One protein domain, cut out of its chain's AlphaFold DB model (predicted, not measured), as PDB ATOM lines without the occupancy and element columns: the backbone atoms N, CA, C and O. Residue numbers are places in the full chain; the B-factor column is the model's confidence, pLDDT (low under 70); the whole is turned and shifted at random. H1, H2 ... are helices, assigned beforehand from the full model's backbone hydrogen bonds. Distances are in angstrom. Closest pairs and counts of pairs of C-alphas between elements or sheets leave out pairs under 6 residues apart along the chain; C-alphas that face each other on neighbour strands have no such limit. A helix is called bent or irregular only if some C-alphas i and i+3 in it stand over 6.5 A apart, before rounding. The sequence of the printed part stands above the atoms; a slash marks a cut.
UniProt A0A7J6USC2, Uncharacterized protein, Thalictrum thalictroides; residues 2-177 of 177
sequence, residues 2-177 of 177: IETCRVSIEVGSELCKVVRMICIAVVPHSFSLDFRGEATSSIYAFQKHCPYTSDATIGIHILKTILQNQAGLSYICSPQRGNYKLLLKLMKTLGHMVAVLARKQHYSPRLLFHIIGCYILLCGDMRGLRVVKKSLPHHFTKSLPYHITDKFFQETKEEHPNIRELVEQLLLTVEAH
ATOM      1  N   ILE A   2     155.434 125.722 219.990       30.25
ATOM      2  CA  ILE A   2     156.022 126.682 220.956       30.25
ATOM      3  C   ILE A   2     156.569 125.997 222.231       30.25
ATOM      4  O   ILE A   2     157.686 126.289 222.657       30.25
ATOM      5  N   GLU A   3     155.840 125.024 222.791       30.81
ATOM      6  CA  GLU A   3     156.250 124.245 223.978       30.81
ATOM      7  C   GLU A   3     157.597 123.522 223.774       30.81
ATOM      8  O   GLU A   3     158.494 123.551 224.617       30.81
ATOM      9  N   THR A   4     157.766 122.909 222.598       32.31
ATOM     10  CA  THR A   4     158.928 122.088 222.239       32.31
ATOM     11  C   THR A   4     160.210 122.917 222.148       32.31
ATOM     12  O   THR A   4     161.269 122.439 222.573       32.31
ATOM     13  N   CYS A   5     160.108 124.154 221.641       32.25
ATOM     14  CA  CYS A   5     161.205 125.125 221.590       32.25
ATOM     15  C   CYS A   5     161.596 125.617 222.985       32.25
ATOM     16  O   CYS A   5     162.784 125.678 223.291       32.25
ATOM     17  N   ARG A   6     160.619 125.904 223.853       39.62
ATOM     18  CA  ARG A   6     160.878 126.411 225.210       39.62
ATOM     19  C   ARG A   6     161.686 125.420 226.049       39.62
ATOM     20  O   ARG A   6     162.681 125.802 226.655       39.62
ATOM     21  N   VAL A   7     161.330 124.138 225.987       44.12
ATOM     22  CA  VAL A   7     162.047 123.071 226.702       44.12
ATOM     23  C   VAL A   7     163.435 122.806 226.096       44.12
ATOM     24  O   VAL A   7     164.386 122.568 226.833       44.12
ATOM     25  N   SER A   8     163.596 122.891 224.766       42.16
ATOM     26  CA  SER A   8     164.929 122.799 224.137       42.16
ATOM     27  C   SER A   8     165.857 123.934 224.581       42.16
ATOM     28  O   SER A   8     167.038 123.692 224.825       42.16
ATOM     29  N   ILE A   9     165.325 125.152 224.719       52.44
ATOM     30  CA  ILE A   9     166.072 126.324 225.195       52.44
ATOM     31  C   ILE A   9     166.442 126.165 226.673       52.44
ATOM     32  O   ILE A   9     167.581 126.436 227.046       52.44
ATOM     33  N   GLU A  10     165.519 125.693 227.512       54.66
ATOM     34  CA  GLU A  10     165.755 125.509 228.948       54.66
ATOM     35  C   GLU A  10     166.815 124.432 229.225       54.66
ATOM     36  O   GLU A  10     167.787 124.674 229.946       54.66
ATOM     37  N   VAL A  11     166.678 123.270 228.583       59.12
ATOM     38  CA  VAL A  11     167.636 122.163 228.696       59.12
ATOM     39  C   VAL A  11     169.002 122.549 228.130       59.12
ATOM     40  O   VAL A  11     170.027 122.277 228.758       59.12
ATOM     41  N   GLY A  12     169.022 123.219 226.973       60.16
ATOM     42  CA  GLY A  12     170.246 123.749 226.378       60.16
ATOM     43  C   GLY A  12     170.938 124.757 227.298       60.16
ATOM     44  O   GLY A  12     172.138 124.652 227.519       60.16
ATOM     45  N   SER A  13     170.179 125.664 227.919       65.31
ATOM     46  CA  SER A  13     170.669 126.651 228.895       65.31
ATOM     47  C   SER A  13     171.330 125.993 230.110       65.31
ATOM     48  O   SER A  13     172.444 126.368 230.489       65.31
ATOM     49  N   GLU A  14     170.683 124.999 230.725       68.25
ATOM     50  CA  GLU A  14     171.239 124.338 231.912       68.25
ATOM     51  C   GLU A  14     172.464 123.481 231.586       68.25
ATOM     52  O   GLU A  14     173.452 123.516 232.328       68.25
ATOM     53  N   LEU A  15     172.448 122.778 230.450       70.75
ATOM     54  CA  LEU A  15     173.623 122.073 229.941       70.75
ATOM     55  C   LEU A  15     174.767 123.056 229.663       70.75
ATOM     56  O   LEU A  15     175.891 122.817 230.102       70.75
ATOM     57  N   CYS A  16     174.480 124.198 229.033       68.81
ATOM     58  CA  CYS A  16     175.469 125.241 228.782       68.81
ATOM     59  C   CYS A  16     176.119 125.758 230.059       68.81
ATOM     60  O   CYS A  16     177.342 125.889 230.112       68.81
ATOM     61  N   LYS A  17     175.335 125.997 231.113       72.81
ATOM     62  CA  LYS A  17     175.871 126.424 232.410       72.81
ATOM     63  C   LYS A  17     176.802 125.371 233.007       72.81
ATOM     64  O   LYS A  17     177.883 125.724 233.473       72.81
ATOM     65  N   VAL A  18     176.408 124.095 232.993       74.06
ATOM     66  CA  VAL A  18     177.219 122.998 233.556       74.06
ATOM     67  C   VAL A  18     178.501 122.791 232.753       74.06
ATOM     68  O   VAL A  18     179.580 122.788 233.339       74.06
ATOM     69  N   VAL A  19     178.407 122.700 231.424       73.12
ATOM     70  CA  VAL A  19     179.579 122.554 230.547       73.12
ATOM     71  C   VAL A  19     180.510 123.750 230.701       73.12
ATOM     72  O   VAL A  19     181.713 123.563 230.839       73.12
ATOM     73  N   ARG A  20     179.983 124.977 230.787       70.06
ATOM     74  CA  ARG A  20     180.806 126.172 231.021       70.06
ATOM     75  C   ARG A  20     181.528 126.125 232.368       70.06
ATOM     76  O   ARG A  20     182.711 126.449 232.407       70.06
ATOM     77  N   MET A  21     180.853 125.718 233.447       73.12
ATOM     78  CA  MET A  21     181.485 125.548 234.765       73.12
ATOM     79  C   MET A  21     182.625 124.526 234.711       73.12
ATOM     80  O   MET A  21     183.699 124.784 235.247       73.12
ATOM     81  N   ILE A  22     182.402 123.399 234.029       73.25
ATOM     82  CA  ILE A  22     183.413 122.354 233.844       73.25
ATOM     83  C   ILE A  22     184.580 122.892 233.014       73.25
ATOM     84  O   ILE A  22     185.719 122.787 233.447       73.25
ATOM     85  N   CYS A  23     184.322 123.525 231.867       68.81
ATOM     86  CA  CYS A  23     185.374 124.079 231.018       68.81
ATOM     87  C   CYS A  23     186.215 125.116 231.770       68.81
ATOM     88  O   CYS A  23     187.432 125.027 231.746       68.81
ATOM     89  N   ILE A  24     185.606 126.066 232.487       67.88
ATOM     90  CA  ILE A  24     186.366 127.074 233.252       67.88
ATOM     91  C   ILE A  24     187.295 126.417 234.276       67.88
ATOM     92  O   ILE A  24     188.392 126.916 234.504       67.88
ATOM     93  N   ALA A  25     186.868 125.316 234.888       66.44
ATOM     94  CA  ALA A  25     187.612 124.717 235.980       66.44
ATOM     95  C   ALA A  25     188.605 123.626 235.548       66.44
ATOM     96  O   ALA A  25     189.627 123.446 236.199       66.44
ATOM     97  N   VAL A  26     188.333 122.918 234.450       62.69
ATOM     98  CA  VAL A  26     189.185 121.838 233.924       62.69
ATOM     99  C   VAL A  26     190.242 122.389 232.966       62.69
ATOM    100  O   VAL A  26     191.397 121.979 233.021       62.69
ATOM    101  N   VAL A  27     189.888 123.367 232.127       58.06
ATOM    102  CA  VAL A  27     190.785 123.915 231.097       58.06
ATOM    103  C   VAL A  27     192.108 124.463 231.665       58.06
ATOM    104  O   VAL A  27     193.147 124.084 231.131       58.06
ATOM    105  N   PRO A  28     192.158 125.255 232.756       54.16
ATOM    106  CA  PRO A  28     193.439 125.741 233.281       54.16
ATOM    107  C   PRO A  28     194.324 124.643 233.900       54.16
ATOM    108  O   PRO A  28     195.523 124.856 234.043       54.16
ATOM    109  N   HIS A  29     193.773 123.471 234.238       48.91
ATOM    110  CA  HIS A  29     194.524 122.354 234.827       48.91
ATOM    111  C   HIS A  29     194.867 121.238 233.824       48.91
ATOM    112  O   HIS A  29     195.793 120.471 234.072       48.91
ATOM    113  N   SER A  30     194.156 121.143 232.695       44.81
ATOM    114  CA  SER A  30     194.308 120.074 231.692       44.81
ATOM    115  C   SER A  30     194.985 120.516 230.390       44.81
ATOM    116  O   SER A  30     195.106 119.715 229.467       44.81
ATOM    117  N   PHE A  31     195.478 121.757 230.303       43.69
ATOM    118  CA  PHE A  31     196.255 122.259 229.156       43.69
ATOM    119  C   PHE A  31     197.681 121.664 229.055       43.69
ATOM    120  O   PHE A  31     198.563 122.251 228.429       43.69
ATOM    121  N   SER A  32     197.925 120.476 229.620       37.78
ATOM    122  CA  SER A  32     199.092 119.666 229.272       37.78
ATOM    123  C   SER A  32     198.779 118.841 228.015       37.78
ATOM    124  O   SER A  32     198.258 117.735 228.101       37.78
ATOM    125  N   LEU A  33     199.094 119.410 226.849       39.38
ATOM    126  CA  LEU A  33     199.436 118.749 225.574       39.38
ATOM    127  C   LEU A  33     198.459 117.763 224.882       39.38
ATOM    128  O   LEU A  33     198.665 117.523 223.694       39.38
ATOM    129  N   ASP A  34     197.400 117.252 225.520       44.31
ATOM    130  CA  ASP A  34     196.648 116.086 225.002       44.31
ATOM    131  C   ASP A  34     195.253 116.399 224.411       44.31
ATOM    132  O   ASP A  34     194.624 115.570 223.761       44.31
ATOM    133  N   PHE A  35     194.762 117.638 224.540       42.78
ATOM    134  CA  PHE A  35     193.558 118.108 223.830       42.78
ATOM    135  C   PHE A  35     193.913 118.567 222.398       42.78
ATOM    136  O   PHE A  35     193.748 119.740 222.047       42.78
ATOM    137  N   ARG A  36     194.465 117.678 221.559       42.00
ATOM    138  CA  ARG A  36     194.830 118.011 220.168       42.00
ATOM    139  C   ARG A  36     193.628 117.900 219.217       42.00
ATOM    140  O   ARG A  36     193.123 116.814 218.963       42.00
ATOM    141  N   GLY A  37     193.225 119.039 218.645       43.75
ATOM    142  CA  GLY A  37     192.528 119.130 217.353       43.75
ATOM    143  C   GLY A  37     191.084 119.634 217.412       43.75
ATOM    144  O   GLY A  37     190.803 120.785 217.075       43.75
ATOM    145  N   GLU A  38     190.151 118.776 217.825       43.34
ATOM    146  CA  GLU A  38     188.707 119.024 217.635       43.34
ATOM    147  C   GLU A  38     188.018 119.577 218.886       43.34
ATOM    148  O   GLU A  38     187.167 120.471 218.821       43.34
ATOM    149  N   ALA A  39     188.428 119.082 220.052       47.25
ATOM    150  CA  ALA A  39     187.857 119.460 221.335       47.25
ATOM    151  C   ALA A  39     188.244 120.887 221.739       47.25
ATOM    152  O   ALA A  39     187.403 121.626 222.234       47.25
ATOM    153  N   THR A  40     189.476 121.318 221.466       50.12
ATOM    154  CA  THR A  40     189.941 122.688 221.730       50.12
ATOM    155  C   THR A  40     189.164 123.693 220.886       50.12
ATOM    156  O   THR A  40     188.597 124.634 221.435       50.12
ATOM    157  N   SER A  41     189.031 123.449 219.580       49.31
ATOM    158  CA  SER A  41     188.241 124.295 218.675       49.31
ATOM    159  C   SER A  41     186.768 124.370 219.098       49.31
ATOM    160  O   SER A  41     186.187 125.455 219.127       49.31
ATOM    161  N   SER A  42     186.185 123.245 219.527       49.69
ATOM    162  CA  SER A  42     184.800 123.171 220.011       49.69
ATOM    163  C   SER A  42     184.600 123.841 221.378       49.69
ATOM    164  O   SER A  42     183.606 124.534 221.577       49.69
ATOM    165  N   ILE A  43     185.549 123.703 222.310       51.44
ATOM    166  CA  ILE A  43     185.529 124.347 223.636       51.44
ATOM    167  C   ILE A  43     185.698 125.867 223.501       51.44
ATOM    168  O   ILE A  43     184.957 126.617 224.140       51.44
ATOM    169  N   TYR A  44     186.608 126.332 222.637       48.34
ATOM    170  CA  TYR A  44     186.777 127.758 222.336       48.34
ATOM    171  C   TYR A  44     185.556 128.337 221.607       48.34
ATOM    172  O   TYR A  44     185.097 129.428 221.955       48.34
ATOM    173  N   ALA A  45     184.974 127.609 220.646       46.75
ATOM    174  CA  ALA A  45     183.731 128.011 219.987       46.75
ATOM    175  C   ALA A  45     182.568 128.107 220.989       46.75
ATOM    176  O   ALA A  45     181.829 129.094 220.975       46.75
ATOM    177  N   PHE A  46     182.469 127.149 221.913       49.84
ATOM    178  CA  PHE A  46     181.471 127.123 222.981       49.84
ATOM    179  C   PHE A  46     181.644 128.264 223.990       49.84
ATOM    180  O   PHE A  46     180.659 128.891 224.371       49.84
ATOM    181  N   GLN A  47     182.878 128.587 224.393       48.62
ATOM    182  CA  GLN A  47     183.169 129.736 225.260       48.62
ATOM    183  C   GLN A  47     182.855 131.077 224.581       48.62
ATOM    184  O   GLN A  47     182.404 132.001 225.259       48.62
ATOM    185  N   LYS A  48     183.052 131.183 223.259       44.38
ATOM    186  CA  LYS A  48     182.852 132.424 222.491       44.38
ATOM    187  C   LYS A  48     181.401 132.649 222.029       44.38
ATOM    188  O   LYS A  48     181.001 133.798 221.890       44.38
ATOM    189  N   HIS A  49     180.604 131.592 221.830       47.69
ATOM    190  CA  HIS A  49     179.230 131.665 221.281       47.69
ATOM    191  C   HIS A  49     178.128 131.305 222.296       47.69
ATOM    192  O   HIS A  49     177.009 130.960 221.916       47.69
ATOM    193  N   CYS A  50     178.423 131.379 223.596       47.56
ATOM    194  CA  CYS A  50     177.484 131.015 224.658       47.56
ATOM    195  C   CYS A  50     176.493 132.155 224.972       47.56
ATOM    196  O   CYS A  50     176.684 132.892 225.945       47.56
ATOM    197  N   PRO A  51     175.389 132.269 224.211       39.28
ATOM    198  CA  PRO A  51     174.131 132.389 224.941       39.28
ATOM    199  C   PRO A  51     172.998 131.469 224.466       39.28
ATOM    200  O   PRO A  51     172.065 131.276 225.234       39.28
ATOM    201  N   TYR A  52     173.063 130.839 223.287       43.50
ATOM    202  CA  TYR A  52     171.935 130.046 222.772       43.50
ATOM    203  C   TYR A  52     172.381 128.942 221.807       43.50
ATOM    204  O   TYR A  52     171.967 128.957 220.649       43.50
ATOM    205  N   THR A  53     173.231 127.988 222.212       44.59
ATOM    206  CA  THR A  53     173.464 126.835 221.324       44.59
ATOM    207  C   THR A  53     172.141 126.101 221.149       44.59
ATOM    208  O   THR A  53     171.681 125.384 222.037       44.59
ATOM    209  N   SER A  54     171.537 126.310 219.985       49.06
ATOM    210  CA  SER A  54     170.331 125.671 219.477       49.06
ATOM    211  C   SER A  54     170.490 124.158 219.308       49.06
ATOM    212  O   SER A  54     169.517 123.489 218.970       49.06
ATOM    213  N   ASP A  55     171.673 123.601 219.596       67.06
ATOM    214  CA  ASP A  55     171.943 122.175 219.510       67.06
ATOM    215  C   ASP A  55     172.519 121.603 220.816       67.06
ATOM    216  O   ASP A  55     173.728 121.613 221.074       67.06
ATOM    217  N   ALA A  56     171.629 121.055 221.647       73.94
ATOM    218  CA  ALA A  56     171.984 120.289 222.842       73.94
ATOM    219  C   ALA A  56     172.935 119.114 222.534       73.94
ATOM    220  O   ALA A  56     173.668 118.682 223.427       73.94
ATOM    221  N   THR A  57     172.968 118.632 221.283       79.75
ATOM    222  CA  THR A  57     173.879 117.577 220.813       79.75
ATOM    223  C   THR A  57     175.340 118.014 220.900       79.75
ATOM    224  O   THR A  57     176.180 117.241 221.356       79.75
ATOM    225  N   ILE A  58     175.653 119.262 220.541       76.94
ATOM    226  CA  ILE A  58     177.024 119.791 220.609       76.94
ATOM    227  C   ILE A  58     177.465 119.923 222.070       76.94
ATOM    228  O   ILE A  58     178.560 119.496 222.435       76.94
ATOM    229  N   GLY A  59     176.595 120.465 222.929       79.00
ATOM    230  CA  GLY A  59     176.893 120.617 224.354       79.00
ATOM    231  C   GLY A  59     177.185 119.278 225.039       79.00
ATOM    232  O   GLY A  59     178.163 119.159 225.777       79.00
ATOM    233  N   ILE A  60     176.375 118.250 224.759       86.19
ATOM    234  CA  ILE A  60     176.588 116.920 225.342       86.19
ATOM    235  C   ILE A  60     177.811 116.226 224.735       86.19
ATOM    236  O   ILE A  60     178.503 115.492 225.436       86.19
ATOM    237  N   HIS A  61     178.114 116.478 223.458       82.31
ATOM    238  CA  HIS A  61     179.309 115.952 222.812       82.31
ATOM    239  C   HIS A  61     180.572 116.488 223.496       82.31
ATOM    240  O   HIS A  61     181.419 115.699 223.902       82.31
ATOM    241  N   ILE A  62     180.652 117.804 223.731       81.44
ATOM    242  CA  ILE A  62     181.769 118.426 224.460       81.44
ATOM    243  C   ILE A  62     181.901 117.833 225.867       81.44
ATOM    244  O   ILE A  62     183.005 117.484 226.285       81.44
ATOM    245  N   LEU A  63     180.785 117.684 226.591       86.56
ATOM    246  CA  LEU A  63     180.802 117.058 227.914       86.56
ATOM    247  C   LEU A  63     181.364 115.634 227.855       86.56
ATOM    248  O   LEU A  63     182.220 115.285 228.668       86.56
ATOM    249  N   LYS A  64     180.893 114.824 226.901       88.81
ATOM    250  CA  LYS A  64     181.380 113.458 226.700       88.81
ATOM    251  C   LYS A  64     182.892 113.463 226.478       88.81
ATOM    252  O   LYS A  64     183.582 112.691 227.130       88.81
ATOM    253  N   THR A  65     183.408 114.362 225.642       85.00
ATOM    254  CA  THR A  65     184.848 114.481 225.378       85.00
ATOM    255  C   THR A  65     185.646 114.855 226.630       85.00
ATOM    256  O   THR A  65     186.720 114.307 226.862       85.00
ATOM    257  N   ILE A  66     185.114 115.730 227.490       84.25
ATOM    258  CA  ILE A  66     185.745 116.044 228.783       84.25
ATOM    259  C   ILE A  66     185.766 114.814 229.700       84.25
ATOM    260  O   ILE A  66     186.777 114.559 230.346       84.25
ATOM    261  N   LEU A  67     184.674 114.046 229.751       90.12
ATOM    262  CA  LEU A  67     184.577 112.824 230.558       90.12
ATOM    263  C   LEU A  67     185.444 111.675 230.021       90.12
ATOM    264  O   LEU A  67     185.840 110.813 230.797       90.12
ATOM    265  N   GLN A  68     185.743 111.652 228.720       91.00
ATOM    266  CA  GLN A  68     186.695 110.703 228.126       91.00
ATOM    267  C   GLN A  68     188.137 110.992 228.548       91.00
ATOM    268  O   GLN A  68     188.966 110.086 228.555       91.00
ATOM    269  N   ASN A  69     188.447 112.239 228.906       85.00
ATOM    270  CA  ASN A  69     189.751 112.601 229.430       85.00
ATOM    271  C   ASN A  69     189.840 112.270 230.931       85.00
ATOM    272  O   ASN A  69     189.023 112.731 231.731       85.00
ATOM    273  N   GLN A  70     190.882 111.535 231.333       85.56
ATOM    274  CA  GLN A  70     191.063 111.096 232.722       85.56
ATOM    275  C   GLN A  70     191.133 112.261 233.723       85.56
ATOM    276  O   GLN A  70     190.605 112.148 234.833       85.56
ATOM    277  N   ALA A  71     191.749 113.389 233.353       81.69
ATOM    278  CA  ALA A  71     191.819 114.571 234.210       81.69
ATOM    279  C   ALA A  71     190.443 115.238 234.357       81.69
ATOM    280  O   ALA A  71     190.063 115.620 235.464       81.69
ATOM    281  N   GLY A  72     189.669 115.316 233.269       83.56
ATOM    282  CA  GLY A  72     188.298 115.828 233.289       83.56
ATOM    283  C   GLY A  72     187.369 114.977 234.157       83.56
ATOM    284  O   GLY A  72     186.673 115.510 235.026       83.56
ATOM    285  N   LEU A  73     187.418 113.652 233.989       88.62
ATOM    286  CA  LEU A  73     186.658 112.705 234.807       88.62
ATOM    287  C   LEU A  73     187.038 112.800 236.291       88.62
ATOM    288  O   LEU A  73     186.158 112.954 237.142       88.62
ATOM    289  N   SER A  74     188.339 112.776 236.597       88.19
ATOM    290  CA  SER A  74     188.852 112.863 237.972       88.19
ATOM    291  C   SER A  74     188.490 114.192 238.636       88.19
ATOM    292  O   SER A  74     188.158 114.221 239.821       88.19
ATOM    293  N   TYR A  75     188.509 115.294 237.877       87.00
ATOM    294  CA  TYR A  75     188.068 116.598 238.360       87.00
ATOM    295  C   TYR A  75     186.582 116.573 238.721       87.00
ATOM    296  O   TYR A  75     186.211 116.922 239.842       87.00
ATOM    297  N   ILE A  76     185.714 116.139 237.802       89.06
ATOM    298  CA  ILE A  76     184.261 116.112 238.029       89.06
ATOM    299  C   ILE A  76     183.913 115.196 239.206       89.06
ATOM    300  O   ILE A  76     183.104 115.566 240.057       89.06
ATOM    301  N   CYS A  77     184.562 114.037 239.293       93.00
ATOM    302  CA  CYS A  77     184.309 113.052 240.335       93.00
ATOM    303  C   CYS A  77     185.146 113.267 241.603       93.00
ATOM    304  O   CYS A  77     185.141 112.399 242.465       93.00
ATOM    305  N   SER A  78     185.858 114.385 241.757       90.25
ATOM    306  CA  SER A  78     186.670 114.706 242.943       90.25
ATOM    307  C   SER A  78     185.827 114.748 244.236       90.25
ATOM    308  O   SER A  78     184.664 115.162 244.196       90.25
ATOM    309  N   PRO A  79     186.366 114.368 245.419       88.56
ATOM    310  CA  PRO A  79     185.598 114.403 246.670       88.56
ATOM    311  C   PRO A  79     185.419 115.824 247.214       88.56
ATOM    312  O   PRO A  79     184.718 116.027 248.206       88.56
ATOM    313  N   GLN A  80     186.078 116.811 246.606       88.25
ATOM    314  CA  GLN A  80     185.974 118.209 246.995       88.25
ATOM    315  C   GLN A  80     184.508 118.660 246.938       88.25
ATOM    316  O   GLN A  80     183.780 118.376 245.986       88.25
ATOM    317  N   ARG A  81     184.064 119.401 247.962       81.12
ATOM    318  CA  ARG A  81     182.655 119.811 248.120       81.12
ATOM    319  C   ARG A  81     182.098 120.516 246.872       81.12
ATOM    320  O   ARG A  81     180.929 120.326 246.545       81.12
ATOM    321  N   GLY A  82     182.911 121.330 246.193       83.56
ATOM    322  CA  GLY A  82     182.520 122.004 244.950       83.56
ATOM    323  C   GLY A  82     182.232 121.022 243.812       83.56
ATOM    324  O   GLY A  82     181.184 121.104 243.174       83.56
ATOM    325  N   ASN A  83     183.113 120.043 243.623       86.38
ATOM    326  CA  ASN A  83     183.026 119.020 242.581       86.38
ATOM    327  C   ASN A  83     181.888 118.033 242.837       86.38
ATOM    328  O   ASN A  83     181.140 117.714 241.921       86.38
ATOM    329  N   TYR A  84     181.653 117.651 244.094       87.38
ATOM    330  CA  TYR A  84     180.492 116.830 244.436       87.38
ATOM    331  C   TYR A  84     179.167 117.524 244.072       87.38
ATOM    332  O   TYR A  84     178.288 116.916 243.460       87.38
ATOM    333  N   LYS A  85     179.032 118.827 244.369       88.44
ATOM    334  CA  LYS A  85     177.862 119.619 243.945       88.44
ATOM    335  C   LYS A  85     177.744 119.697 242.420       88.44
ATOM    336  O   LYS A  85     176.631 119.633 241.898       88.44
ATOM    337  N   LEU A  86     178.870 119.831 241.718       87.25
ATOM    338  CA  LEU A  86     178.920 119.839 240.256       87.25
ATOM    339  C   LEU A  86     178.448 118.502 239.668       87.25
ATOM    340  O   LEU A  86     177.608 118.513 238.773       87.25
ATOM    341  N   LEU A  87     178.913 117.375 240.209       91.19
ATOM    342  CA  LEU A  87     178.501 116.034 239.798       91.19
ATOM    343  C   LEU A  87     176.996 115.817 240.006       91.19
ATOM    344  O   LEU A  87     176.308 115.375 239.090       91.19
ATOM    345  N   LEU A  88     176.451 116.200 241.165       91.06
ATOM    346  CA  LEU A  88     175.005 116.118 241.409       91.06
ATOM    347  C   LEU A  88     174.201 116.998 240.445       91.06
ATOM    348  O   LEU A  88     173.165 116.570 239.931       91.06
ATOM    349  N   LYS A  89     174.676 118.221 240.174       89.44
ATOM    350  CA  LYS A  89     174.041 119.110 239.194       89.44
ATOM    351  C   LYS A  89     174.072 118.485 237.801       89.44
ATOM    352  O   LYS A  89     173.050 118.503 237.123       89.44
ATOM    353  N   LEU A  90     175.199 117.889 237.413       91.19
ATOM    354  CA  LEU A  90     175.334 117.187 236.145       91.19
ATOM    355  C   LEU A  90     174.332 116.028 236.034       91.19
ATOM    356  O   LEU A  90     173.629 115.944 235.032       91.19
ATOM    357  N   MET A  91     174.191 115.195 237.068       93.38
ATOM    358  CA  MET A  91     173.193 114.112 237.081       93.38
ATOM    359  C   MET A  91     171.769 114.622 236.938       93.38
ATOM    360  O   MET A  91     170.999 114.083 236.148       93.38
ATOM    361  N   LYS A  92     171.427 115.698 237.652       89.81
ATOM    362  CA  LYS A  92     170.111 116.326 237.526       89.81
ATOM    363  C   LYS A  92     169.865 116.815 236.095       89.81
ATOM    364  O   LYS A  92     168.777 116.601 235.567       89.81
ATOM    365  N   THR A  93     170.865 117.434 235.467       87.50
ATOM    366  CA  THR A  93     170.776 117.896 234.075       87.50
ATOM    367  C   THR A  93     170.599 116.725 233.110       87.50
ATOM    368  O   THR A  93     169.659 116.746 232.320       87.50
ATOM    369  N   LEU A  94     171.426 115.676 233.200       90.19
ATOM    370  CA  LEU A  94     171.302 114.496 232.334       90.19
ATOM    371  C   LEU A  94     169.953 113.790 232.525       90.19
ATOM    372  O   LEU A  94     169.314 113.411 231.546       90.19
ATOM    373  N   GLY A  95     169.479 113.644 233.764       88.38
ATOM    374  CA  GLY A  95     168.172 113.050 234.053       88.38
ATOM    375  C   GLY A  95     167.015 113.870 233.483       88.38
ATOM    376  O   GLY A  95     166.119 113.313 232.851       88.38
ATOM    377  N   HIS A  96     167.070 115.198 233.621       84.56
ATOM    378  CA  HIS A  96     166.091 116.095 233.004       84.56
ATOM    379  C   HIS A  96     166.100 115.954 231.474       84.56
ATOM    380  O   HIS A  96     165.035 115.855 230.868       84.56
ATOM    381  N   MET A  97     167.279 115.893 230.842       83.81
ATOM    382  CA  MET A  97     167.398 115.688 229.394       83.81
ATOM    383  C   MET A  97     166.689 114.407 228.943       83.81
ATOM    384  O   MET A  97     165.900 114.456 228.004       83.81
ATOM    385  N   VAL A  98     166.912 113.286 229.635       85.75
ATOM    386  CA  VAL A  98     166.251 112.004 229.328       85.75
ATOM    387  C   VAL A  98     164.733 112.108 229.493       85.75
ATOM    388  O   VAL A  98     163.999 111.679 228.607       85.75
ATOM    389  N   ALA A  99     164.252 112.732 230.572       83.25
ATOM    390  CA  ALA A  99     162.818 112.927 230.802       83.25
ATOM    391  C   ALA A  99     162.155 113.797 229.718       83.25
ATOM    392  O   ALA A  99     161.007 113.565 229.338       83.25
ATOM    393  N   VAL A 100     162.875 114.796 229.199       77.94
ATOM    394  CA  VAL A 100     162.415 115.627 228.079       77.94
ATOM    395  C   VAL A 100     162.384 114.838 226.778       77.94
ATOM    396  O   VAL A 100     161.409 114.950 226.035       77.94
ATOM    397  N   LEU A 101     163.419 114.039 226.503       78.56
ATOM    398  CA  LEU A 101     163.470 113.178 225.321       78.56
ATOM    399  C   LEU A 101     162.295 112.200 225.295       78.56
ATOM    400  O   LEU A 101     161.618 112.113 224.279       78.56
ATOM    401  N   ALA A 102     161.974 111.590 226.438       76.25
ATOM    402  CA  ALA A 102     160.863 110.648 226.593       76.25
ATOM    403  C   ALA A 102     159.484 111.212 226.194       76.25
ATOM    404  O   ALA A 102     158.546 110.455 225.961       76.25
ATOM    405  N   ARG A 103     159.334 112.544 226.167       73.50
ATOM    406  CA  ARG A 103     158.077 113.237 225.846       73.50
ATOM    407  C   ARG A 103     158.036 113.789 224.418       73.50
ATOM    408  O   ARG A 103     156.999 114.309 224.011       73.50
ATOM    409  N   LYS A 104     159.143 113.749 223.667       67.50
ATOM    410  CA  LYS A 104     159.247 114.371 222.339       67.50
ATOM    411  C   LYS A 104     159.140 113.330 221.226       67.50
ATOM    412  O   LYS A 104     159.958 112.429 221.148       67.50
ATOM    413  N   GLN A 105     158.199 113.540 220.300       56.50
ATOM    414  CA  GLN A 105     158.061 112.722 219.081       56.50
ATOM    415  C   GLN A 105     159.231 112.884 218.099       56.50
ATOM    416  O   GLN A 105     159.528 111.968 217.346       56.50
ATOM    417  N   HIS A 106     159.913 114.032 218.112       64.38
ATOM    418  CA  HIS A 106     161.070 114.287 217.256       64.38
ATOM    419  C   HIS A 106     162.261 114.692 218.113       64.38
ATOM    420  O   HIS A 106     162.297 115.786 218.689       64.38
ATOM    421  N   TYR A 107     163.235 113.798 218.205       71.12
ATOM    422  CA  TYR A 107     164.499 114.042 218.876       71.12
ATOM    423  C   TYR A 107     165.649 113.489 218.037       71.12
ATOM    424  O   TYR A 107     165.442 112.703 217.121       71.12
ATOM    425  N   SER A 108     166.869 113.925 218.344       77.12
ATOM    426  CA  SER A 108     168.073 113.392 217.710       77.12
ATOM    427  C   SER A 108     168.538 112.136 218.459       77.12
ATOM    428  O   SER A 108     168.940 112.260 219.620       77.12
ATOM    429  N   PRO A 109     168.579 110.947 217.830       81.19
ATOM    430  CA  PRO A 109     169.124 109.735 218.452       81.19
ATOM    431  C   PRO A 109     170.577 109.916 218.913       81.19
ATOM    432  O   PRO A 109     170.995 109.378 219.939       81.19
ATOM    433  N   ARG A 110     171.340 110.770 218.213       83.94
ATOM    434  CA  ARG A 110     172.718 111.136 218.580       83.94
ATOM    435  C   ARG A 110     172.797 111.829 219.942       83.94
ATOM    436  O   ARG A 110     173.736 111.584 220.694       83.94
ATOM    437  N   LEU A 111     171.812 112.664 220.283       84.00
ATOM    438  CA  LEU A 111     171.740 113.317 221.593       84.00
ATOM    439  C   LEU A 111     171.609 112.270 222.704       84.00
ATOM    440  O   LEU A 111     172.373 112.304 223.668       84.00
ATOM    441  N   LEU A 112     170.700 111.303 222.541       86.81
ATOM    442  CA  LEU A 112     170.518 110.220 223.508       86.81
ATOM    443  C   LEU A 112     171.772 109.342 223.626       86.81
ATOM    444  O   LEU A 112     172.216 109.057 224.737       86.81
ATOM    445  N   PHE A 113     172.391 108.994 222.496       88.31
ATOM    446  CA  PHE A 113     173.655 108.258 222.460       88.31
ATOM    447  C   PHE A 113     174.757 108.960 223.274       88.31
ATOM    448  O   PHE A 113     175.454 108.331 224.072       88.31
ATOM    449  N   HIS A 114     174.902 110.281 223.129       87.81
ATOM    450  CA  HIS A 114     175.876 111.043 223.909       87.81
ATOM    451  C   HIS A 114     175.517 111.131 225.398       87.81
ATOM    452  O   HIS A 114     176.424 111.045 226.227       87.81
ATOM    453  N   ILE A 115     174.232 111.244 225.754       91.25
ATOM    454  CA  ILE A 115     173.782 111.246 227.157       91.25
ATOM    455  C   ILE A 115     174.130 109.919 227.840       91.25
ATOM    456  O   ILE A 115     174.747 109.927 228.905       91.25
ATOM    457  N   ILE A 116     173.779 108.785 227.225       92.44
ATOM    458  CA  ILE A 116     174.078 107.451 227.776       92.44
ATOM    459  C   ILE A 116     175.596 107.258 227.873       92.44
ATOM    460  O   ILE A 116     176.099 106.818 228.905       92.44
ATOM    461  N   GLY A 117     176.343 107.687 226.850       94.19
ATOM    462  CA  GLY A 117     177.804 107.662 226.876       94.19
ATOM    463  C   GLY A 117     178.405 108.440 228.053       94.19
ATOM    464  O   GLY A 117     179.370 107.976 228.651       94.19
ATOM    465  N   CYS A 118     177.823 109.582 228.439       95.12
ATOM    466  CA  CYS A 118     178.269 110.323 229.624       95.12
ATOM    467  C   CYS A 118     178.049 109.527 230.919       95.12
ATOM    468  O   CYS A 118     178.936 109.514 231.770       95.12
ATOM    469  N   TYR A 119     176.906 108.846 231.069       95.75
ATOM    470  CA  TYR A 119     176.655 107.985 232.232       95.75
ATOM    471  C   TYR A 119     177.675 106.848 232.338       95.75
ATOM    472  O   TYR A 119     178.203 106.613 233.424       95.75
ATOM    473  N   ILE A 120     177.995 106.183 231.222       95.06
ATOM    474  CA  ILE A 120     178.991 105.099 231.186       95.06
ATOM    475  C   ILE A 120     180.373 105.617 231.593       95.06
ATOM    476  O   ILE A 120     181.017 105.020 232.450       95.06
ATOM    477  N   LEU A 121     180.814 106.747 231.034       96.06
ATOM    478  CA  LEU A 121     182.122 107.325 231.365       96.06
ATOM    479  C   LEU A 121     182.233 107.687 232.847       96.06
ATOM    480  O   LEU A 121     183.255 107.429 233.475       96.06
ATOM    481  N   LEU A 122     181.162 108.228 233.433       95.88
ATOM    482  CA  LEU A 122     181.113 108.519 234.866       95.88
ATOM    483  C   LEU A 122     181.193 107.263 235.736       95.88
ATOM    484  O   LEU A 122     181.721 107.333 236.842       95.88
ATOM    485  N   CYS A 123     180.711 106.118 235.251       95.12
ATOM    486  CA  CYS A 123     180.867 104.849 235.959       95.12
ATOM    487  C   CYS A 123     182.326 104.368 236.014       95.12
ATOM    488  O   CYS A 123     182.638 103.517 236.842       95.12
ATOM    489  N   GLY A 124     183.223 104.934 235.199       93.50
ATOM    490  CA  GLY A 124     184.664 104.680 235.272       93.50
ATOM    491  C   GLY A 124     185.337 105.204 236.549       93.50
ATOM    492  O   GLY A 124     186.466 104.818 236.839       93.50
ATOM    493  N   ASP A 125     184.663 106.051 237.336       94.62
ATOM    494  CA  ASP A 125     185.115 106.491 238.662       94.62
ATOM    495  C   ASP A 125     184.190 105.945 239.762       94.62
ATOM    496  O   ASP A 125     182.967 106.013 239.659       94.62
ATOM    497  N   MET A 126     184.758 105.459 240.871       93.31
ATOM    498  CA  MET A 126     183.988 104.849 241.968       93.31
ATOM    499  C   MET A 126     182.942 105.781 242.600       93.31
ATOM    500  O   MET A 126     181.909 105.312 243.083       93.31
ATOM    501  N   ARG A 127     183.190 107.094 242.660       93.19
ATOM    502  CA  ARG A 127     182.205 108.069 243.154       93.19
ATOM    503  C   ARG A 127     181.184 108.392 242.077       93.19
ATOM    504  O   ARG A 127     180.000 108.469 242.408       93.19
ATOM    505  N   GLY A 128     181.625 108.531 240.827       94.56
ATOM    506  CA  GLY A 128     180.739 108.666 239.674       94.56
ATOM    507  C   GLY A 128     179.726 107.519 239.619       94.56
ATOM    508  O   GLY A 128     178.527 107.769 239.717       94.56
ATOM    509  N   LEU A 129     180.192 106.270 239.641       94.75
ATOM    510  CA  LEU A 129     179.376 105.053 239.698       94.75
ATOM    511  C   LEU A 129     178.350 105.066 240.841       94.75
ATOM    512  O   LEU A 129     177.163 104.824 240.618       94.75
ATOM    513  N   ARG A 130     178.776 105.379 242.076       93.75
ATOM    514  CA  ARG A 130     177.866 105.449 243.240       93.75
ATOM    515  C   ARG A 130     176.756 106.473 243.056       93.75
ATOM    516  O   ARG A 130     175.649 106.264 243.548       93.75
ATOM    517  N   VAL A 131     177.068 107.603 242.431       94.44
ATOM    518  CA  VAL A 131     176.083 108.647 242.167       94.44
ATOM    519  C   VAL A 131     175.164 108.211 241.023       94.44
ATOM    520  O   VAL A 131     173.950 108.272 241.202       94.44
ATOM    521  N   VAL A 132     175.713 107.685 239.920       93.69
ATOM    522  CA  VAL A 132     174.945 107.190 238.763       93.69
ATOM    523  C   VAL A 132     173.934 106.126 239.188       93.69
ATOM    524  O   VAL A 132     172.760 106.262 238.859       93.69
ATOM    525  N   LYS A 133     174.336 105.145 240.007       91.12
ATOM    526  CA  LYS A 133     173.437 104.132 240.596       91.12
ATOM    527  C   LYS A 133     172.197 104.734 241.262       91.12
ATOM    528  O   LYS A 133     171.112 104.175 241.170       91.12
ATOM    529  N   LYS A 134     172.351 105.874 241.941       90.00
ATOM    530  CA  LYS A 134     171.269 106.540 242.686       90.00
ATOM    531  C   LYS A 134     170.433 107.485 241.829       90.00
ATOM    532  O   LYS A 134     169.333 107.844 242.236       90.00
ATOM    533  N   SER A 135     170.968 107.941 240.700       87.56
ATOM    534  CA  SER A 135     170.348 108.967 239.859       87.56
ATOM    535  C   SER A 135     169.966 108.470 238.470       87.56
ATOM    536  O   SER A 135     169.592 109.288 237.629       87.56
ATOM    537  N   LEU A 136     170.094 107.167 238.203       86.50
ATOM    538  CA  LEU A 136     169.806 106.602 236.895       86.50
ATOM    539  C   LEU A 136     168.323 106.834 236.551       86.50
ATOM    540  O   LEU A 136     167.445 106.467 237.339       86.50
ATOM    541  N   PRO A 137     168.017 107.452 235.396       82.81
ATOM    542  CA  PRO A 137     166.639 107.662 234.981       82.81
ATOM    543  C   PRO A 137     165.877 106.341 234.905       82.81
ATOM    544  O   PRO A 137     166.356 105.384 234.296       82.81
ATOM    545  N   HIS A 138     164.664 106.305 235.461       79.75
ATOM    546  CA  HIS A 138     163.839 105.091 235.468       79.75
ATOM    547  C   HIS A 138     163.546 104.564 234.056       79.75
ATOM    548  O   HIS A 138     163.432 103.363 233.874       79.75
ATOM    549  N   HIS A 139     163.549 105.445 233.051       73.25
ATOM    550  CA  HIS A 139     163.426 105.101 231.630       73.25
ATOM    551  C   HIS A 139     164.507 104.138 231.098       73.25
ATOM    552  O   HIS A 139     164.320 103.520 230.054       73.25
ATOM    553  N   PHE A 140     165.657 104.022 231.774       70.38
ATOM    554  CA  PHE A 140     166.689 103.047 231.412       70.38
ATOM    555  C   PHE A 140     166.518 101.708 232.131       70.38
ATOM    556  O   PHE A 140     166.950 100.684 231.607       70.38
ATOM    557  N   THR A 141     165.881 101.695 233.303       67.06
ATOM    558  CA  THR A 141     165.733 100.508 234.153       67.06
ATOM    559  C   THR A 141     164.437  99.758 233.847       67.06
ATOM    560  O   THR A 141     163.384 100.369 233.726       67.06
ATOM    561  N   LYS A 142     164.479  98.421 233.805       56.44
ATOM    562  CA  LYS A 142     163.329  97.548 233.480       56.44
ATOM    563  C   LYS A 142     162.215  97.487 234.556       56.44
ATOM    564  O   LYS A 142     161.402  96.572 234.523       56.44
ATOM    565  N   SER A 143     162.184  98.388 235.542       42.81
ATOM    566  CA  SER A 143     161.541  98.099 236.838       42.81
ATOM    567  C   SER A 143     160.138  98.676 237.089       42.81
ATOM    568  O   SER A 143     159.632  98.465 238.189       42.81
ATOM    569  N   LEU A 144     159.460  99.354 236.159       38.31
ATOM    570  CA  LEU A 144     158.047  99.705 236.385       38.31
ATOM    571  C   LEU A 144     157.167  99.437 235.160       38.31
ATOM    572  O   LEU A 144     157.610  99.658 234.040       38.31
ATOM    573  N   PRO A 145     155.926  98.955 235.356       38.41
ATOM    574  CA  PRO A 145     155.048  98.583 234.263       38.41
ATOM    575  C   PRO A 145     154.423  99.824 233.611       38.41
ATOM    576  O   PRO A 145     153.891 100.697 234.291       38.41
ATOM    577  N   TYR A 146     154.429  99.838 232.278       40.97
ATOM    578  CA  TYR A 146     153.423 100.474 231.422       40.97
ATOM    579  C   TYR A 146     153.064 101.934 231.762       40.97
ATOM    580  O   TYR A 146     151.928 102.275 232.086       40.97
ATOM    581  N   HIS A 147     154.016 102.842 231.551       41.66
ATOM    582  CA  HIS A 147     153.684 104.228 231.228       41.66
ATOM    583  C   HIS A 147     154.220 104.578 229.839       41.66
ATOM    584  O   HIS A 147     155.242 104.061 229.401       41.66
ATOM    585  N   ILE A 148     153.511 105.472 229.145       44.19
ATOM    586  CA  ILE A 148     153.698 105.922 227.750       44.19
ATOM    587  C   ILE A 148     155.170 106.229 227.375       44.19
ATOM    588  O   ILE A 148     155.540 106.156 226.207       44.19
ATOM    589  N   THR A 149     156.031 106.510 228.356       49.44
ATOM    590  CA  THR A 149     157.473 106.739 228.193       49.44
ATOM    591  C   THR A 149     158.318 105.491 227.914       49.44
ATOM    592  O   THR A 149     159.389 105.636 227.333       49.44
ATOM    593  N   ASP A 150     157.876 104.286 228.286       60.97
ATOM    594  CA  ASP A 150     158.624 103.053 227.983       60.97
ATOM    595  C   ASP A 150     158.541 102.701 226.505       60.97
ATOM    596  O   ASP A 150     159.547 102.324 225.910       60.97
ATOM    597  N   LYS A 151     157.372 102.904 225.888       67.38
ATOM    598  CA  LYS A 151     157.167 102.651 224.459       67.38
ATOM    599  C   LYS A 151     158.175 103.427 223.607       67.38
ATOM    600  O   LYS A 151     158.826 102.830 222.764       67.38
ATOM    601  N   PHE A 152     158.392 104.706 223.916       70.56
ATOM    602  CA  PHE A 152     159.369 105.545 223.217       70.56
ATOM    603  C   PHE A 152     160.793 104.973 223.263       70.56
ATOM    604  O   PHE A 152     161.477 104.916 222.242       70.56
ATOM    605  N   PHE A 153     161.259 104.543 224.441       72.69
ATOM    606  CA  PHE A 153     162.603 103.976 224.564       72.69
ATOM    607  C   PHE A 153     162.700 102.570 223.973       72.69
ATOM    608  O   PHE A 153     163.776 102.212 223.505       72.69
ATOM    609  N   GLN A 154     161.618 101.790 223.972       74.44
ATOM    610  CA  GLN A 154     161.587 100.497 223.286       74.44
ATOM    611  C   GLN A 154     161.664 100.675 221.767       74.44
ATOM    612  O   GLN A 154     162.586 100.142 221.159       74.44
ATOM    613  N   GLU A 155     160.816 101.524 221.181       77.56
ATOM    614  CA  GLU A 155     160.846 101.856 219.746       77.56
ATOM    615  C   GLU A 155     162.221 102.397 219.337       77.56
ATOM    616  O   GLU A 155     162.839 101.924 218.392       77.56
ATOM    617  N   THR A 156     162.783 103.302 220.142       77.31
ATOM    618  CA  THR A 156     164.142 103.821 219.937       77.31
ATOM    619  C   THR A 156     165.206 102.721 219.925       77.31
ATOM    620  O   THR A 156     166.146 102.783 219.136       77.31
ATOM    621  N   LYS A 157     165.119 101.738 220.829       75.75
ATOM    622  CA  LYS A 157     166.081 100.626 220.909       75.75
ATOM    623  C   LYS A 157     165.938  99.661 219.735       75.75
ATOM    624  O   LYS A 157     166.929  99.046 219.343       75.75
ATOM    625  N   GLU A 158     164.730  99.514 219.202       79.12
ATOM    626  CA  GLU A 158     164.447  98.713 218.009       79.12
ATOM    627  C   GLU A 158     164.964  99.408 216.742       79.12
ATOM    628  O   GLU A 158     165.650  98.781 215.937       79.12
ATOM    629  N   GLU A 159     164.724 100.715 216.612       85.12
ATOM    630  CA  GLU A 159     165.174 101.538 215.481       85.12
ATOM    631  C   GLU A 159     166.690 101.803 215.491       85.12
ATOM    632  O   GLU A 159     167.313 101.965 214.437       85.12
ATOM    633  N   HIS A 160     167.308 101.843 216.675       84.75
ATOM    634  CA  HIS A 160     168.721 102.175 216.861       84.75
ATOM    635  C   HIS A 160     169.447 101.127 217.727       84.75
ATOM    636  O   HIS A 160     169.636 101.331 218.933       84.75
ATOM    637  N   PRO A 161     169.934 100.023 217.120       85.81
ATOM    638  CA  PRO A 161     170.615  98.937 217.834       85.81
ATOM    639  C   PRO A 161     171.824  99.394 218.661       85.81
ATOM    640  O   PRO A 161     172.041  98.916 219.770       85.81
ATOM    641  N   ASN A 162     172.563 100.391 218.173       87.12
ATOM    642  CA  ASN A 162     173.692 100.990 218.883       87.12
ATOM    643  C   ASN A 162     173.277 101.693 220.189       87.12
ATOM    644  O   ASN A 162     174.053 101.733 221.140       87.12
ATOM    645  N   ILE A 163     172.070 102.266 220.256       86.69
ATOM    646  CA  ILE A 163     171.533 102.851 221.495       86.69
ATOM    647  C   ILE A 163     171.120 101.735 222.453       86.69
ATOM    648  O   ILE A 163     171.376 101.848 223.651       86.69
ATOM    649  N   ARG A 164     170.525 100.649 221.941       85.94
ATOM    650  CA  ARG A 164     170.177  99.470 222.746       85.94
ATOM    651  C   ARG A 164     171.400  98.874 223.437       85.94
ATOM    652  O   ARG A 164     171.393  98.786 224.662       85.94
ATOM    653  N   GLU A 165     172.443  98.564 222.674       87.75
ATOM    654  CA  GLU A 165     173.707  98.024 223.196       87.75
ATOM    655  C   GLU A 165     174.318  98.944 224.259       87.75
ATOM    656  O   GLU A 165     174.774  98.490 225.307       87.75
ATOM    657  N   LEU A 166     174.267 100.259 224.036       88.75
ATOM    658  CA  LEU A 166     174.813 101.236 224.974       88.75
ATOM    659  C   LEU A 166     174.013 101.298 226.288       88.75
ATOM    660  O   LEU A 166     174.596 101.435 227.362       88.75
ATOM    661  N   VAL A 167     172.681 101.179 226.230       88.56
ATOM    662  CA  VAL A 167     171.852 101.074 227.445       88.56
ATOM    663  C   VAL A 167     172.145  99.770 228.186       88.56
ATOM    664  O   VAL A 167     172.280  99.794 229.406       88.56
ATOM    665  N   GLU A 168     172.271  98.652 227.477       88.00
ATOM    666  CA  GLU A 168     172.611  97.355 228.076       88.00
ATOM    667  C   GLU A 168     173.978  97.400 228.768       88.00
ATOM    668  O   GLU A 168     174.088  97.003 229.928       88.00
ATOM    669  N   GLN A 169     174.988  97.985 228.119       89.62
ATOM    670  CA  GLN A 169     176.304  98.212 228.716       89.62
ATOM    671  C   GLN A 169     176.215  99.051 229.999       89.62
ATOM    672  O   GLN A 169     176.864  98.727 230.999       89.62
ATOM    673  N   LEU A 170     175.425 100.128 229.989       90.19
ATOM    674  CA  LEU A 170     175.236 100.970 231.169       90.19
ATOM    675  C   LEU A 170     174.609 100.181 232.322       90.19
ATOM    676  O   LEU A 170     175.103 100.261 233.444       90.19
ATOM    677  N   LEU A 171     173.559  99.404 232.053       89.06
ATOM    678  CA  LEU A 171     172.893  98.592 233.074       89.06
ATOM    679  C   LEU A 171     173.841  97.546 233.664       89.06
ATOM    680  O   LEU A 171     173.980  97.488 234.883       89.06
ATOM    681  N   LEU A 172     174.576  96.817 232.820       87.06
ATOM    682  CA  LEU A 172     175.582  95.851 233.272       87.06
ATOM    683  C   LEU A 172     176.652  96.507 234.153       87.06
ATOM    684  O   LEU A 172     177.018  95.966 235.191       87.06
ATOM    685  N   THR A 173     177.121  97.702 233.781       87.56
ATOM    686  CA  THR A 173     178.127  98.444 234.563       87.56
ATOM    687  C   THR A 173     177.595  98.854 235.942       87.56
ATOM    688  O   THR A 173     178.324  98.853 236.933       87.56
ATOM    689  N   VAL A 174     176.315  99.221 236.015       86.94
ATOM    690  CA  VAL A 174     175.653  99.652 237.252       86.94
ATOM    691  C   VAL A 174     175.312  98.454 238.150       86.94
ATOM    692  O   VAL A 174     175.374  98.591 239.371       86.94
ATOM    693  N   GLU A 175     174.993  97.291 237.582       80.56
ATOM    694  CA  GLU A 175     174.630  96.065 238.313       80.56
ATOM    695  C   GLU A 175     175.837  95.225 238.766       80.56
ATOM    696  O   GLU A 175     175.745  94.538 239.779       80.56
ATOM    697  N   ALA A 176     176.978  95.290 238.070       74.00
ATOM    698  CA  ALA A 176     178.174  94.490 238.381       74.00
ATOM    699  C   ALA A 176     178.950  94.926 239.648       74.00
ATOM    700  O   ALA A 176     179.915  94.271 240.050       74.00
ATOM    701  N   HIS A 177     178.552  96.032 240.272       54.12
ATOM    702  CA  HIS A 177     179.175  96.637 241.458       54.12
ATOM    703  C   HIS A 177     178.121  96.933 242.525       54.12
ATOM    704  O   HIS A 177     178.403  97.699 243.473       54.12
TER     705      HIS A 177
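Overview. This is residues 2 to 177 of the 177 residues of an uncharacterized protein of Thalictrum thalictroides (UniProt A0A7J6USC2). Long helix H1 is one corner of a four-helix bundle, helices side by side, in which H3 and H5 stand between H1 and H6. H4 crosses one end, H9 packs along H6 away from H1, H7 packs on H5 and H6, H2 packs on H3, and H8 makes a corner with H9 at the far side. The printed part has 176 residues with nine named helices, H1 to H9 in chain order, and no named strand; the class is all helix. It is compact, with a radius of gyration of the C-alphas of 16.0 A and spans of 48 by 42 by 29 A.

Along the chain. H1, residues 2 to 30, measures 40.3 A from C-alpha 2 at (156.022, 126.682, 220.956) to C-alpha 30 at (194.308, 120.074, 231.692). It has a kink of 29 degrees near residue 24 and is only just irregular, with C-alphas 25 and 28 6.50 A apart. H5, residues 81 to 101, measures 30.5 A; H6, residues 109 to 123, 21.6 A; H3, residues 56 to 68, 18.3 A. H9, residues 161 to 175, measures 21.1 A and ends with C-alpha 175 at (174.630, 96.065, 238.313). H2 is residues 38 to 48, H4 70 to 76, H7 126 to 135 and H8 148 to 159.

Arrangement. H1, with residues 8 to 19, touches H3 at a shallow tilt of 27 degrees, the same way; their closest C-alphas, Gly 12 and Ala 56, are 5.2 A apart. H1 touches H5 at 29 degrees, shallow, opposite ways, closest at C-alphas Val 11 and Met 97, 6.5 A. H3 touches H6, closest at C-alphas Thr 57 and Leu 111, 4.8 A. H5 and H6 form a helical hairpin, closest at C-alphas Leu 94 and Ile 115, 6.6 A. H1 and H6 are apart. H6 touches H9 at a shallow tilt of 21 degrees, closest at C-alphas Ile 120 and Leu 170, 5.6 A. H4 touches H5 about perpendicular, at 88 degrees, closest at C-alphas Ile 76 and Asn 83, 5.5 A. H8 and H9 touch only at the corner, closest at C-alphas Lys 157 and Arg 164, 4.6 A. Every O i to N i+4 pair is within hydrogen-bond range in H2, H3, H4, H5, H6 and H9; H1 has 23 of 25, H7 5 of 6, H8 6 of 8.

Size, cuts and confidence. The farthest C-alphas, Leu 33 and Tyr 146, are 49.9 A apart. The printed part has no cut; H7 to H8 is a long link. Mean pLDDT of the printed part is 72.8; 62 residues are under 70, among them 23 to 55.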